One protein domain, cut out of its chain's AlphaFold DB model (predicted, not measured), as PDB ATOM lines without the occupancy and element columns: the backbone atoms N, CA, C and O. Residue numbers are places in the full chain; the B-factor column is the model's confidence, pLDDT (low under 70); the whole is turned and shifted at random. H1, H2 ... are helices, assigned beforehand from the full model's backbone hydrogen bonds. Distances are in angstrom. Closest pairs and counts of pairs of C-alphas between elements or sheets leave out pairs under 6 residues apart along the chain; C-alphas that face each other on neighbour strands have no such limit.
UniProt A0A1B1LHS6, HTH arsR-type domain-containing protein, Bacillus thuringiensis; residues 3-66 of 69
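AT A GLANCE: This is residues 3 to 66 of the 69 residues of the protein "HTH arsR-type domain-containing protein" of Bacillus thuringiensis (UniProt A0A1B1LHS6). One long straight helix, H1, makes an arm that leads into a small compact head of three shorter helices, H2, H3 and H4, set at steep or nearly right angles to one another. Residues 3 to 24 of H1 stick out freely from this head; past Leu 26 the backbone turns a corner into H2, and H3 and H4 make a further corner beside the first part of H2. The printed part has 64 residues with four named helices, in the order H1, H2, H3, H4, and no named strand, and its class is all helix. The whole is extended, with a radius of gyration of the C-alphas of 16.7 A, and it spans 54 by 20 by 15 A along its three main axes, the arm making the length. The body without the free stretch has 42 residues and spans 22 by 21 by 15 A.

HOW THE PARTS SIT: H1, residues 3 to 26, touches no helix, and its residues 3 to 24 stand free. It is close to H2, residues 29 to 41, but not clearly touching it, with 2 pairs of C-alphas within 8 A. The closest C-alphas of these two helices are those of Leu 26 and Leu 32, 6.0 A apart, and their lines are about perpendicular at 81 degrees. H3, residues 46 to 53, only just touches H2, with 3 pairs of C-alphas within 8 A, and H2 touches H3 with residues 30 to 34 alone. The closest C-alphas there are those of Ile 34 and Leu 49, 7.2 A apart. H2 and H3 run opposite ways at a steep tilt of 69 degrees, only just short of about perpendicular. H4, residues 57 to 64, touches H3, with 7 pairs of C-alphas within 8 A. Their closest C-alphas are those of Gln 50 and Gln 57, 5.6 A apart, and their lines are about perpendicular at 86 degrees. H4 also only just touches H2, with 3 pairs of C-alphas within 8 A, the closest being those of Arg 31 and His 63 at 6.5 A. H2 touches H4 with residues 30 to 31 alone, and the lines of the two helices are about perpendicular at 86 degrees. The helix packing is mostly crossed, with 0 of these 3 touching pairs at a shallow tilt. H1 is apart from H3 and from H4. In H1, H2, H3 and H4 every O i to N i+4 pair is within hydrogen-bond range.

IN THESE COORDINATES: H1 begins at C-alpha 3, at (30.193, -35.923, 43.403), and runs 35.2 A from first to last C-alpha, ending at C-alpha 26, at (27.784, -44.628, 9.365). Ala 27 and His 28 follow, and H2 then runs 18.5 A from Pro 29 to Lys 41. Residues 42 to 45 lead to H3, which runs from Val 46 to Leu 53. After residues 54 to 56, H4 runs from Gln 57 to Leu 64, where C-alpha 64 is at (28.151, -55.568, 7.442). H3 measures 10.3 A and H4 10.5 A from first to last C-alpha.

THE WHOLE: The two C-alphas farthest apart are those of Asn 3 and Gln 51, at 54.1 A, while the C-alphas of Asn 3 and Asn 66 are 37.3 A apart. The printed part has no cut, and the links from H1 to H2, from H2 to H3 and from H3 to H4 are tight. The full chain has 69 residues, of which residues 3 to 66 are printed. The mean pLDDT of the printed part is 88.8, and the model's confidence is low, under 70, at residues 3 to 9 and residue 66.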
ATOM      1  N   ASN A   3      30.141 -34.642  44.125       60.47
ATOM      2  CA  ASN A   3      30.193 -35.923  43.403       60.47
ATOM      3  C   ASN A   3      29.081 -36.152  42.368       60.47
ATOM      4  O   ASN A   3      29.311 -36.888  41.423       60.47
ATOM      5  N   VAL A   4      27.896 -35.562  42.537       62.03
ATOM      6  CA  VAL A   4      26.762 -35.807  41.621       62.03
ATOM      7  C   VAL A   4      26.944 -35.029  40.315       62.03
ATOM      8  O   VAL A   4      26.777 -35.586  39.240       62.03
ATOM      9  N   PHE A   5      27.409 -33.781  40.407       59.81
ATOM     10  CA  PHE A   5      27.626 -32.912  39.247       59.81
ATOM     11  C   PHE A   5      28.754 -33.410  38.321       59.81
ATOM     12  O   PHE A   5      28.641 -33.326  37.105       59.81
ATOM     13  N   TYR A   6      29.833 -33.979  38.878       62.31
ATOM     14  CA  TYR A   6      30.893 -34.606  38.068       62.31
ATOM     15  C   TYR A   6      30.451 -35.919  37.407       62.31
ATOM     16  O   TYR A   6      31.009 -36.298  36.383       62.31
ATOM     17  N   MET A   7      29.460 -36.611  37.975       61.09
ATOM     18  CA  MET A   7      28.911 -37.840  37.401       61.09
ATOM     19  C   MET A   7      28.054 -37.524  36.167       61.09
ATOM     20  O   MET A   7      28.262 -38.127  35.122       61.09
ATOM     21  N   GLU A   8      27.202 -36.494  36.248       63.22
ATOM     22  CA  GLU A   8      26.367 -36.025  35.127       63.22
ATOM     23  C   GLU A   8      27.189 -35.541  33.915       63.22
ATOM     24  O   GLU A   8      26.793 -35.754  32.770       63.22
ATOM     25  N   LEU A   9      28.348 -34.910  34.143       69.88
ATOM     26  CA  LEU A   9      29.248 -34.485  33.061       69.88
ATOM     27  C   LEU A   9      29.949 -35.669  32.384       69.88
ATOM     28  O   LEU A   9      30.056 -35.690  31.159       69.88
ATOM     29  N   ASN A  10      30.378 -36.666  33.161       72.06
ATOM     30  CA  ASN A  10      30.983 -37.875  32.606       72.06
ATOM     31  C   ASN A  10      29.974 -38.675  31.767       72.06
ATOM     32  O   ASN A  10      30.345 -39.230  30.734       72.06
ATOM     33  N   ASP A  11      28.705 -38.710  32.176       84.12
ATOM     34  CA  ASP A  11      27.650 -39.391  31.423       84.12
ATOM     35  C   ASP A  11      27.418 -38.727  30.053       84.12
ATOM     36  O   ASP A  11      27.315 -39.423  29.039       84.12
ATOM     37  N   LEU A  12      27.431 -37.388  29.992       88.75
ATOM     38  CA  LEU A  12      27.309 -36.647  28.732       88.75
ATOM     39  C   LEU A  12      28.493 -36.900  27.787       88.75
ATOM     40  O   LEU A  12      28.283 -37.142  26.597       88.75
ATOM     41  N   ASP A  13      29.727 -36.870  28.295       91.38
ATOM     42  CA  ASP A  13      30.921 -37.129  27.480       91.38
ATOM     43  C   ASP A  13      30.885 -38.545  26.881       91.38
ATOM     44  O   ASP A  13      31.131 -38.728  25.686       91.38
ATOM     45  N   HIS A  14      30.468 -39.544  27.665       91.88
ATOM     46  CA  HIS A  14      30.293 -40.913  27.180       91.88
ATOM     47  C   HIS A  14      29.189 -41.042  26.114       91.88
ATOM     48  O   HIS A  14      29.343 -41.794  25.143       91.88
ATOM     49  N   GLU A  15      28.079 -40.311  26.245       93.88
ATOM     50  CA  GLU A  15      27.019 -40.271  25.229       93.88
ATOM     51  C   GLU A  15      27.492 -39.627  23.917       93.88
ATOM     52  O   GLU A  15      27.163 -40.116  22.825       93.88
ATOM     53  N   LEU A  16      28.292 -38.563  24.007       94.94
ATOM     54  CA  LEU A  16      28.878 -37.891  22.850       94.94
ATOM     55  C   LEU A  16      29.909 -38.778  22.146       94.94
ATOM     56  O   LEU A  16      29.846 -38.913  20.924       94.94
ATOM     57  N   GLU A  17      30.800 -39.442  22.887       94.75
ATOM     58  CA  GLU A  17      31.764 -40.403  22.332       94.75
ATOM     59  C   GLU A  17      31.062 -41.558  21.614       94.75
ATOM     60  O   GLU A  17      31.404 -41.904  20.478       94.75
ATOM     61  N   ARG A  18      30.019 -42.120  22.234       93.75
ATOM     62  CA  ARG A  18      29.211 -43.179  21.624       93.75
ATOM     63  C   ARG A  18      28.536 -42.701  20.342       93.75
ATOM     64  O   ARG A  18      28.525 -43.424  19.344       93.75
ATOM     65  N   SER A  19      27.970 -41.497  20.361       95.00
ATOM     66  CA  SER A  19      27.321 -40.900  19.192       95.00
ATOM     67  C   SER A  19      28.323 -40.654  18.065       95.00
ATOM     68  O   SER A  19      28.047 -40.993  16.913       95.00
ATOM     69  N   ALA A  20      29.505 -40.127  18.390       95.31
ATOM     70  CA  ALA A  20      30.584 -39.910  17.436       95.31
ATOM     71  C   ALA A  20      31.042 -41.226  16.789       95.31
ATOM     72  O   ALA A  20      31.207 -41.275  15.570       95.31
ATOM     73  N   GLU A  21      31.173 -42.306  17.563       93.19
ATOM     74  CA  GLU A  21      31.559 -43.615  17.029       93.19
ATOM     75  C   GLU A  21      30.501 -44.184  16.072       93.19
ATOM     76  O   GLU A  21      30.838 -44.654  14.984       93.19
ATOM     77  N   ILE A  22      29.213 -44.071  16.418       92.62
ATOM     78  CA  ILE A  22      28.116 -44.483  15.528       92.62
ATOM     79  C   ILE A  22      28.159 -43.682  14.224       92.62
ATOM     80  O   ILE A  22      28.100 -44.263  13.141       92.62
ATOM     81  N   LEU A  23      28.293 -42.356  14.304       93.62
ATOM     82  CA  LEU A  23      28.369 -41.494  13.122       93.62
ATOM     83  C   LEU A  23      29.582 -41.830  12.250       93.62
ATOM     84  O   LEU A  23      29.453 -41.889  11.027       93.62
ATOM     85  N   ARG A  24      30.732 -42.115  12.865       92.81
ATOM     86  CA  ARG A  24      31.958 -42.522  12.173       92.81
ATOM     87  C   ARG A  24      31.755 -43.816  11.388       92.81
ATOM     88  O   ARG A  24      32.074 -43.871  10.199       92.81
ATOM     89  N   VAL A  25      31.144 -44.826  12.011       90.88
ATOM     90  CA  VAL A  25      30.768 -46.068  11.321       90.88
ATOM     91  C   VAL A  25      29.789 -45.760  10.189       90.88
ATOM     92  O   VAL A  25      29.965 -46.234   9.075       90.88
ATOM     93  N   LEU A  26      28.783 -44.915  10.396       92.38
ATOM     94  CA  LEU A  26      27.784 -44.628   9.365       92.38
ATOM     95  C   LEU A  26      28.293 -43.768   8.200       92.38
ATOM     96  O   LEU A  26      27.685 -43.820   7.137       92.38
ATOM     97  N   ALA A  27      29.412 -43.050   8.328       92.25
ATOM     98  CA  ALA A  27      29.908 -42.071   7.348       92.25
ATOM     99  C   ALA A  27      30.340 -42.632   5.969       92.25
ATOM    100  O   ALA A  27      30.901 -41.904   5.151       92.25
ATOM    101  N   HIS A  28      30.064 -43.904   5.667       93.25
ATOM    102  CA  HIS A  28      30.303 -44.499   4.352       93.25
ATOM    103  C   HIS A  28      28.999 -44.566   3.531       93.25
ATOM    104  O   HIS A  28      28.020 -45.146   4.013       93.25
ATOM    105  N   PRO A  29      28.968 -44.091   2.267       93.50
ATOM    106  CA  PRO A  29      27.749 -44.044   1.451       93.50
ATOM    107  C   PRO A  29      26.999 -45.378   1.358       93.50
ATOM    108  O   PRO A  29      25.778 -45.419   1.495       93.50
ATOM    109  N   VAL A  30      27.726 -46.488   1.202       93.94
ATOM    110  CA  VAL A  30      27.116 -47.827   1.142       93.94
ATOM    111  C   VAL A  30      26.489 -48.230   2.481       93.94
ATOM    112  O   VAL A  30      25.421 -48.836   2.496       93.94
ATOM    113  N   ARG A  31      27.089 -47.855   3.619       94.00
ATOM    114  CA  ARG A  31      26.534 -48.156   4.951       94.00
ATOM    115  C   ARG A  31      25.263 -47.340   5.206       94.00
ATOM    116  O   ARG A  31      24.277 -47.901   5.677       94.00
ATOM    117  N   LEU A  32      25.226 -46.075   4.780       94.75
ATOM    118  CA  LEU A  32      23.997 -45.270   4.795       94.75
ATOM    119  C   LEU A  32      22.893 -45.884   3.929       94.75
ATOM    120  O   LEU A  32      21.737 -45.923   4.346       94.75
ATOM    121  N   GLN A  33      23.233 -46.400   2.746       94.62
ATOM    122  CA  GLN A  33      22.269 -47.096   1.897       94.62
ATOM    123  C   GLN A  33      21.736 -48.367   2.566       94.62
ATOM    124  O   GLN A  33      20.526 -48.578   2.552       94.62
ATOM    125  N   ILE A  34      22.593 -49.179   3.196       94.12
ATOM    126  CA  ILE A  34      22.169 -50.364   3.963       94.12
ATOM    127  C   ILE A  34      21.169 -49.962   5.056       94.12
ATOM    128  O   ILE A  34      20.068 -50.512   5.105       94.12
ATOM    129  N   VAL A  35      21.507 -48.965   5.880       94.19
ATOM    130  CA  VAL A  35      20.619 -48.467   6.946       94.19
ATOM    131  C   VAL A  35      19.296 -47.963   6.376       94.19
ATOM    132  O   VAL A  35      18.237 -48.339   6.872       94.19
ATOM    133  N   HIS A  36      19.327 -47.179   5.296       94.94
ATOM    134  CA  HIS A  36      18.116 -46.690   4.637       94.94
ATOM    135  C   HIS A  36      17.187 -47.833   4.198       94.94
ATOM    136  O   HIS A  36      15.973 -47.754   4.389       94.94
ATOM    137  N   GLN A  37      17.736 -48.911   3.630       94.75
ATOM    138  CA  GLN A  37      16.933 -50.060   3.205       94.75
ATOM    139  C   GLN A  37      16.357 -50.835   4.394       94.75
ATOM    140  O   GLN A  37      15.183 -51.209   4.360       94.75
ATOM    141  N   LEU A  38      17.140 -51.024   5.460       93.25
ATOM    142  CA  LEU A  38      16.685 -51.692   6.683       93.25
ATOM    143  C   LEU A  38      15.569 -50.906   7.383       93.25
ATOM    144  O   LEU A  38      14.561 -51.494   7.763       93.25
ATOM    145  N   VAL A  39      15.680 -49.576   7.457       94.12
ATOM    146  CA  VAL A  39      14.614 -48.708   7.991       94.12
ATOM    147  C   VAL A  39      13.320 -48.851   7.183       94.12
ATOM    148  O   VAL A  39      12.231 -48.846   7.753       94.12
ATOM    149  N   ARG A  40      13.412 -49.010   5.857       93.25
ATOM    150  CA  ARG A  40      12.235 -49.124   4.979       93.25
ATOM    151  C   ARG A  40      11.585 -50.504   4.956       93.25
ATOM    152  O   ARG A  40      10.378 -50.575   4.747       93.25
ATOM    153  N   LYS A  41      12.361 -51.585   5.082       84.94
ATOM    154  CA  LYS A  41      11.882 -52.969   4.887       84.94
ATOM    155  C   LYS A  41      11.916 -53.845   6.147       84.94
ATOM    156  O   LYS A  41      11.518 -54.999   6.066       84.94
ATOM    157  N   GLN A  42      12.330 -53.292   7.290       78.75
ATOM    158  CA  GLN A  42      12.547 -53.950   8.592       78.75
ATOM    159  C   GLN A  42      13.642 -55.023   8.606       78.75
ATOM    160  O   GLN A  42      14.560 -54.934   9.418       78.75
ATOM    161  N   THR A  43      13.581 -56.024   7.731       89.94
ATOM    162  CA  THR A  43      14.565 -57.110   7.671       89.94
ATOM    163  C   THR A  43      14.962 -57.394   6.231       89.94
ATOM    164  O   THR A  43      14.134 -57.403   5.324       89.94
ATOM    165  N   LEU A  44      16.263 -57.588   6.019       93.19
ATOM    166  CA  LEU A  44      16.842 -57.964   4.734       93.19
ATOM    167  C   LEU A  44      17.976 -58.952   4.975       93.19
ATOM    168  O   LEU A  44      18.786 -58.766   5.885       93.19
ATOM    169  N   ASN A  45      18.058 -59.980   4.141       94.00
ATOM    170  CA  ASN A  45      19.211 -60.866   4.088       94.00
ATOM    171  C   ASN A  45      20.301 -60.312   3.148       94.00
ATOM    172  O   ASN A  45      20.099 -59.361   2.387       94.00
ATOM    173  N   VAL A  46      21.492 -60.917   3.196       92.69
ATOM    174  CA  VAL A  46      22.669 -60.454   2.436       92.69
ATOM    175  C   VAL A  46      22.440 -60.508   0.920       92.69
ATOM    176  O   VAL A  46      22.912 -59.630   0.198       92.69
ATOM    177  N   THR A  47      21.694 -61.495   0.423       94.62
ATOM    178  CA  THR A  47      21.373 -61.624  -1.006       94.62
ATOM    179  C   THR A  47      20.437 -60.510  -1.469       94.62
ATOM    180  O   THR A  47      20.644 -59.937  -2.536       94.62
ATOM    181  N   GLU A  48      19.447 -60.142  -0.658       94.94
ATOM    182  CA  GLU A  48      18.554 -59.019  -0.961       94.94
ATOM    183  C   GLU A  48      19.323 -57.693  -0.986       94.94
ATOM    184  O   GLU A  48      19.169 -56.901  -1.917       94.94
ATOM    185  N   LEU A  49      20.219 -57.471  -0.017       94.88
ATOM    186  CA  LEU A  49      21.087 -56.290   0.005       94.88
ATOM    187  C   LEU A  49      22.013 -56.239  -1.216       94.88
ATOM    188  O   LEU A  49      22.129 -55.189  -1.843       94.88
ATOM    189  N   GLN A  50      22.611 -57.364  -1.606       95.62
ATOM    190  CA  GLN A  50      23.411 -57.485  -2.830       95.62
ATOM    191  C   GLN A  50      22.615 -57.060  -4.072       95.62
ATOM    192  O   GLN A  50      23.084 -56.253  -4.877       95.62
ATOM    193  N   GLN A  51      21.383 -57.557  -4.212       94.88
ATOM    194  CA  GLN A  51      20.518 -57.245  -5.349       94.88
ATOM    195  C   GLN A  51      20.088 -55.776  -5.389       94.88
ATOM    196  O   GLN A  51      19.944 -55.228  -6.485       94.88
ATOM    197  N   ILE A  52      19.876 -55.150  -4.229       94.19
ATOM    198  CA  ILE A  52      19.484 -53.739  -4.117       94.19
ATOM    199  C   ILE A  52      20.679 -52.820  -4.388       94.19
ATOM    200  O   ILE A  52      20.563 -51.888  -5.179       94.19
ATOM    201  N   LEU A  53      21.821 -53.092  -3.754       93.88
ATOM    202  CA  LEU A  53      23.012 -52.242  -3.812       93.88
ATOM    203  C   LEU A  53      23.816 -52.431  -5.102       93.88
ATOM    204  O   LEU A  53      24.642 -51.584  -5.422       93.88
ATOM    205  N   LYS A  54      23.578 -53.523  -5.843       95.81
ATOM    206  CA  LYS A  54      24.327 -53.885  -7.061       95.81
ATOM    207  C   LYS A  54      25.835 -54.003  -6.806       95.81
ATOM    208  O   LYS A  54      26.649 -53.638  -7.648       95.81
ATOM    209  N   LEU A  55      26.192 -54.535  -5.638       94.50
ATOM    210  CA  LEU A  55      27.567 -54.786  -5.213       94.50
ATOM    211  C   LEU A  55      27.824 -56.292  -5.093       94.50
ATOM    212  O   LEU A  55      26.880 -57.039  -4.828       94.50
ATOM    213  N   PRO A  56      29.080 -56.755  -5.226       95.62
ATOM    214  CA  PRO A  56      29.431 -58.138  -4.927       95.62
ATOM    215  C   PRO A  56      29.029 -58.525  -3.501       95.62
ATOM    216  O   PRO A  56      29.130 -57.719  -2.574       95.62
ATOM    217  N   GLN A  57      28.619 -59.780  -3.298       92.94
ATOM    218  CA  GLN A  57      28.215 -60.264  -1.974       92.94
ATOM    219  C   GLN A  57      29.328 -60.084  -0.932       92.94
ATOM    220  O   GLN A  57      29.043 -59.678   0.189       92.94
ATOM    221  N   SER A  58      30.588 -60.330  -1.304       93.88
ATOM    222  CA  SER A  58      31.748 -60.120  -0.428       93.88
ATOM    223  C   SER A  58      31.865 -58.668   0.038       93.88
ATOM    224  O   SER A  58      32.109 -58.431   1.215       93.88
ATOM    225  N   THR A  59      31.616 -57.700  -0.846       92.50
ATOM    226  CA  THR A  59      31.611 -56.266  -0.525       92.50
ATOM    227  C   THR A  59      30.460 -55.903   0.414       92.50
ATOM    228  O   THR A  59      30.650 -55.149   1.366       92.50
ATOM    229  N   VAL A  60      29.268 -56.469   0.200       93.69
ATOM    230  CA  VAL A  60      28.132 -56.279   1.119       93.69
ATOM    231  C   VAL A  60      28.446 -56.870   2.492       93.69
ATOM    232  O   VAL A  60      28.272 -56.191   3.499       93.69
ATOM    233  N   SER A  61      28.959 -58.100   2.543       92.56
ATOM    234  CA  SER A  61      29.388 -58.750   3.784       92.56
ATOM    235  C   SER A  61      30.463 -57.943   4.509       92.56
ATOM    236  O   SER A  61      30.356 -57.766   5.717       92.56
ATOM    237  N   GLN A  62      31.430 -57.381   3.783       92.25
ATOM    238  CA  GLN A  62      32.469 -56.525   4.353       92.25
ATOM    239  C   GLN A  62      31.879 -55.271   5.015       92.25
ATOM    240  O   GLN A  62      32.247 -54.938   6.140       92.25
ATOM    241  N   HIS A  63      30.920 -54.604   4.366       92.19
ATOM    242  CA  HIS A  63      30.232 -53.454   4.961       92.19
ATOM    243  C   HIS A  63      29.378 -53.817   6.185       92.19
ATOM    244  O   HIS A  63      29.181 -52.956   7.041       92.19
ATOM    245  N   LEU A  64      28.893 -55.059   6.282       90.50
ATOM    246  CA  LEU A  64      28.151 -55.568   7.442       90.50
ATOM    247  C   LEU A  64      29.067 -56.031   8.589       90.50
ATOM    248  O   LEU A  64      28.663 -55.979   9.744       90.50
ATOM    249  N   GLN A  65      30.288 -56.481   8.289       87.19
ATOM    250  CA  GLN A  65      31.234 -57.044   9.262       87.19
ATOM    251  C   GLN A  65      32.071 -55.996  10.019       87.19
ATOM    252  O   GLN A  65      33.019 -56.364  10.702       87.19
ATOM    253  N   ASN A  66      31.710 -54.708   9.966       64.88
ATOM    254  CA  ASN A  66      32.440 -53.617  10.634       64.88
ATOM    255  C   ASN A  66      33.921 -53.496  10.218       64.88
ATOM    256  O   ASN A  66      34.734 -52.964  10.975       64.88
TER     257      ASN A  66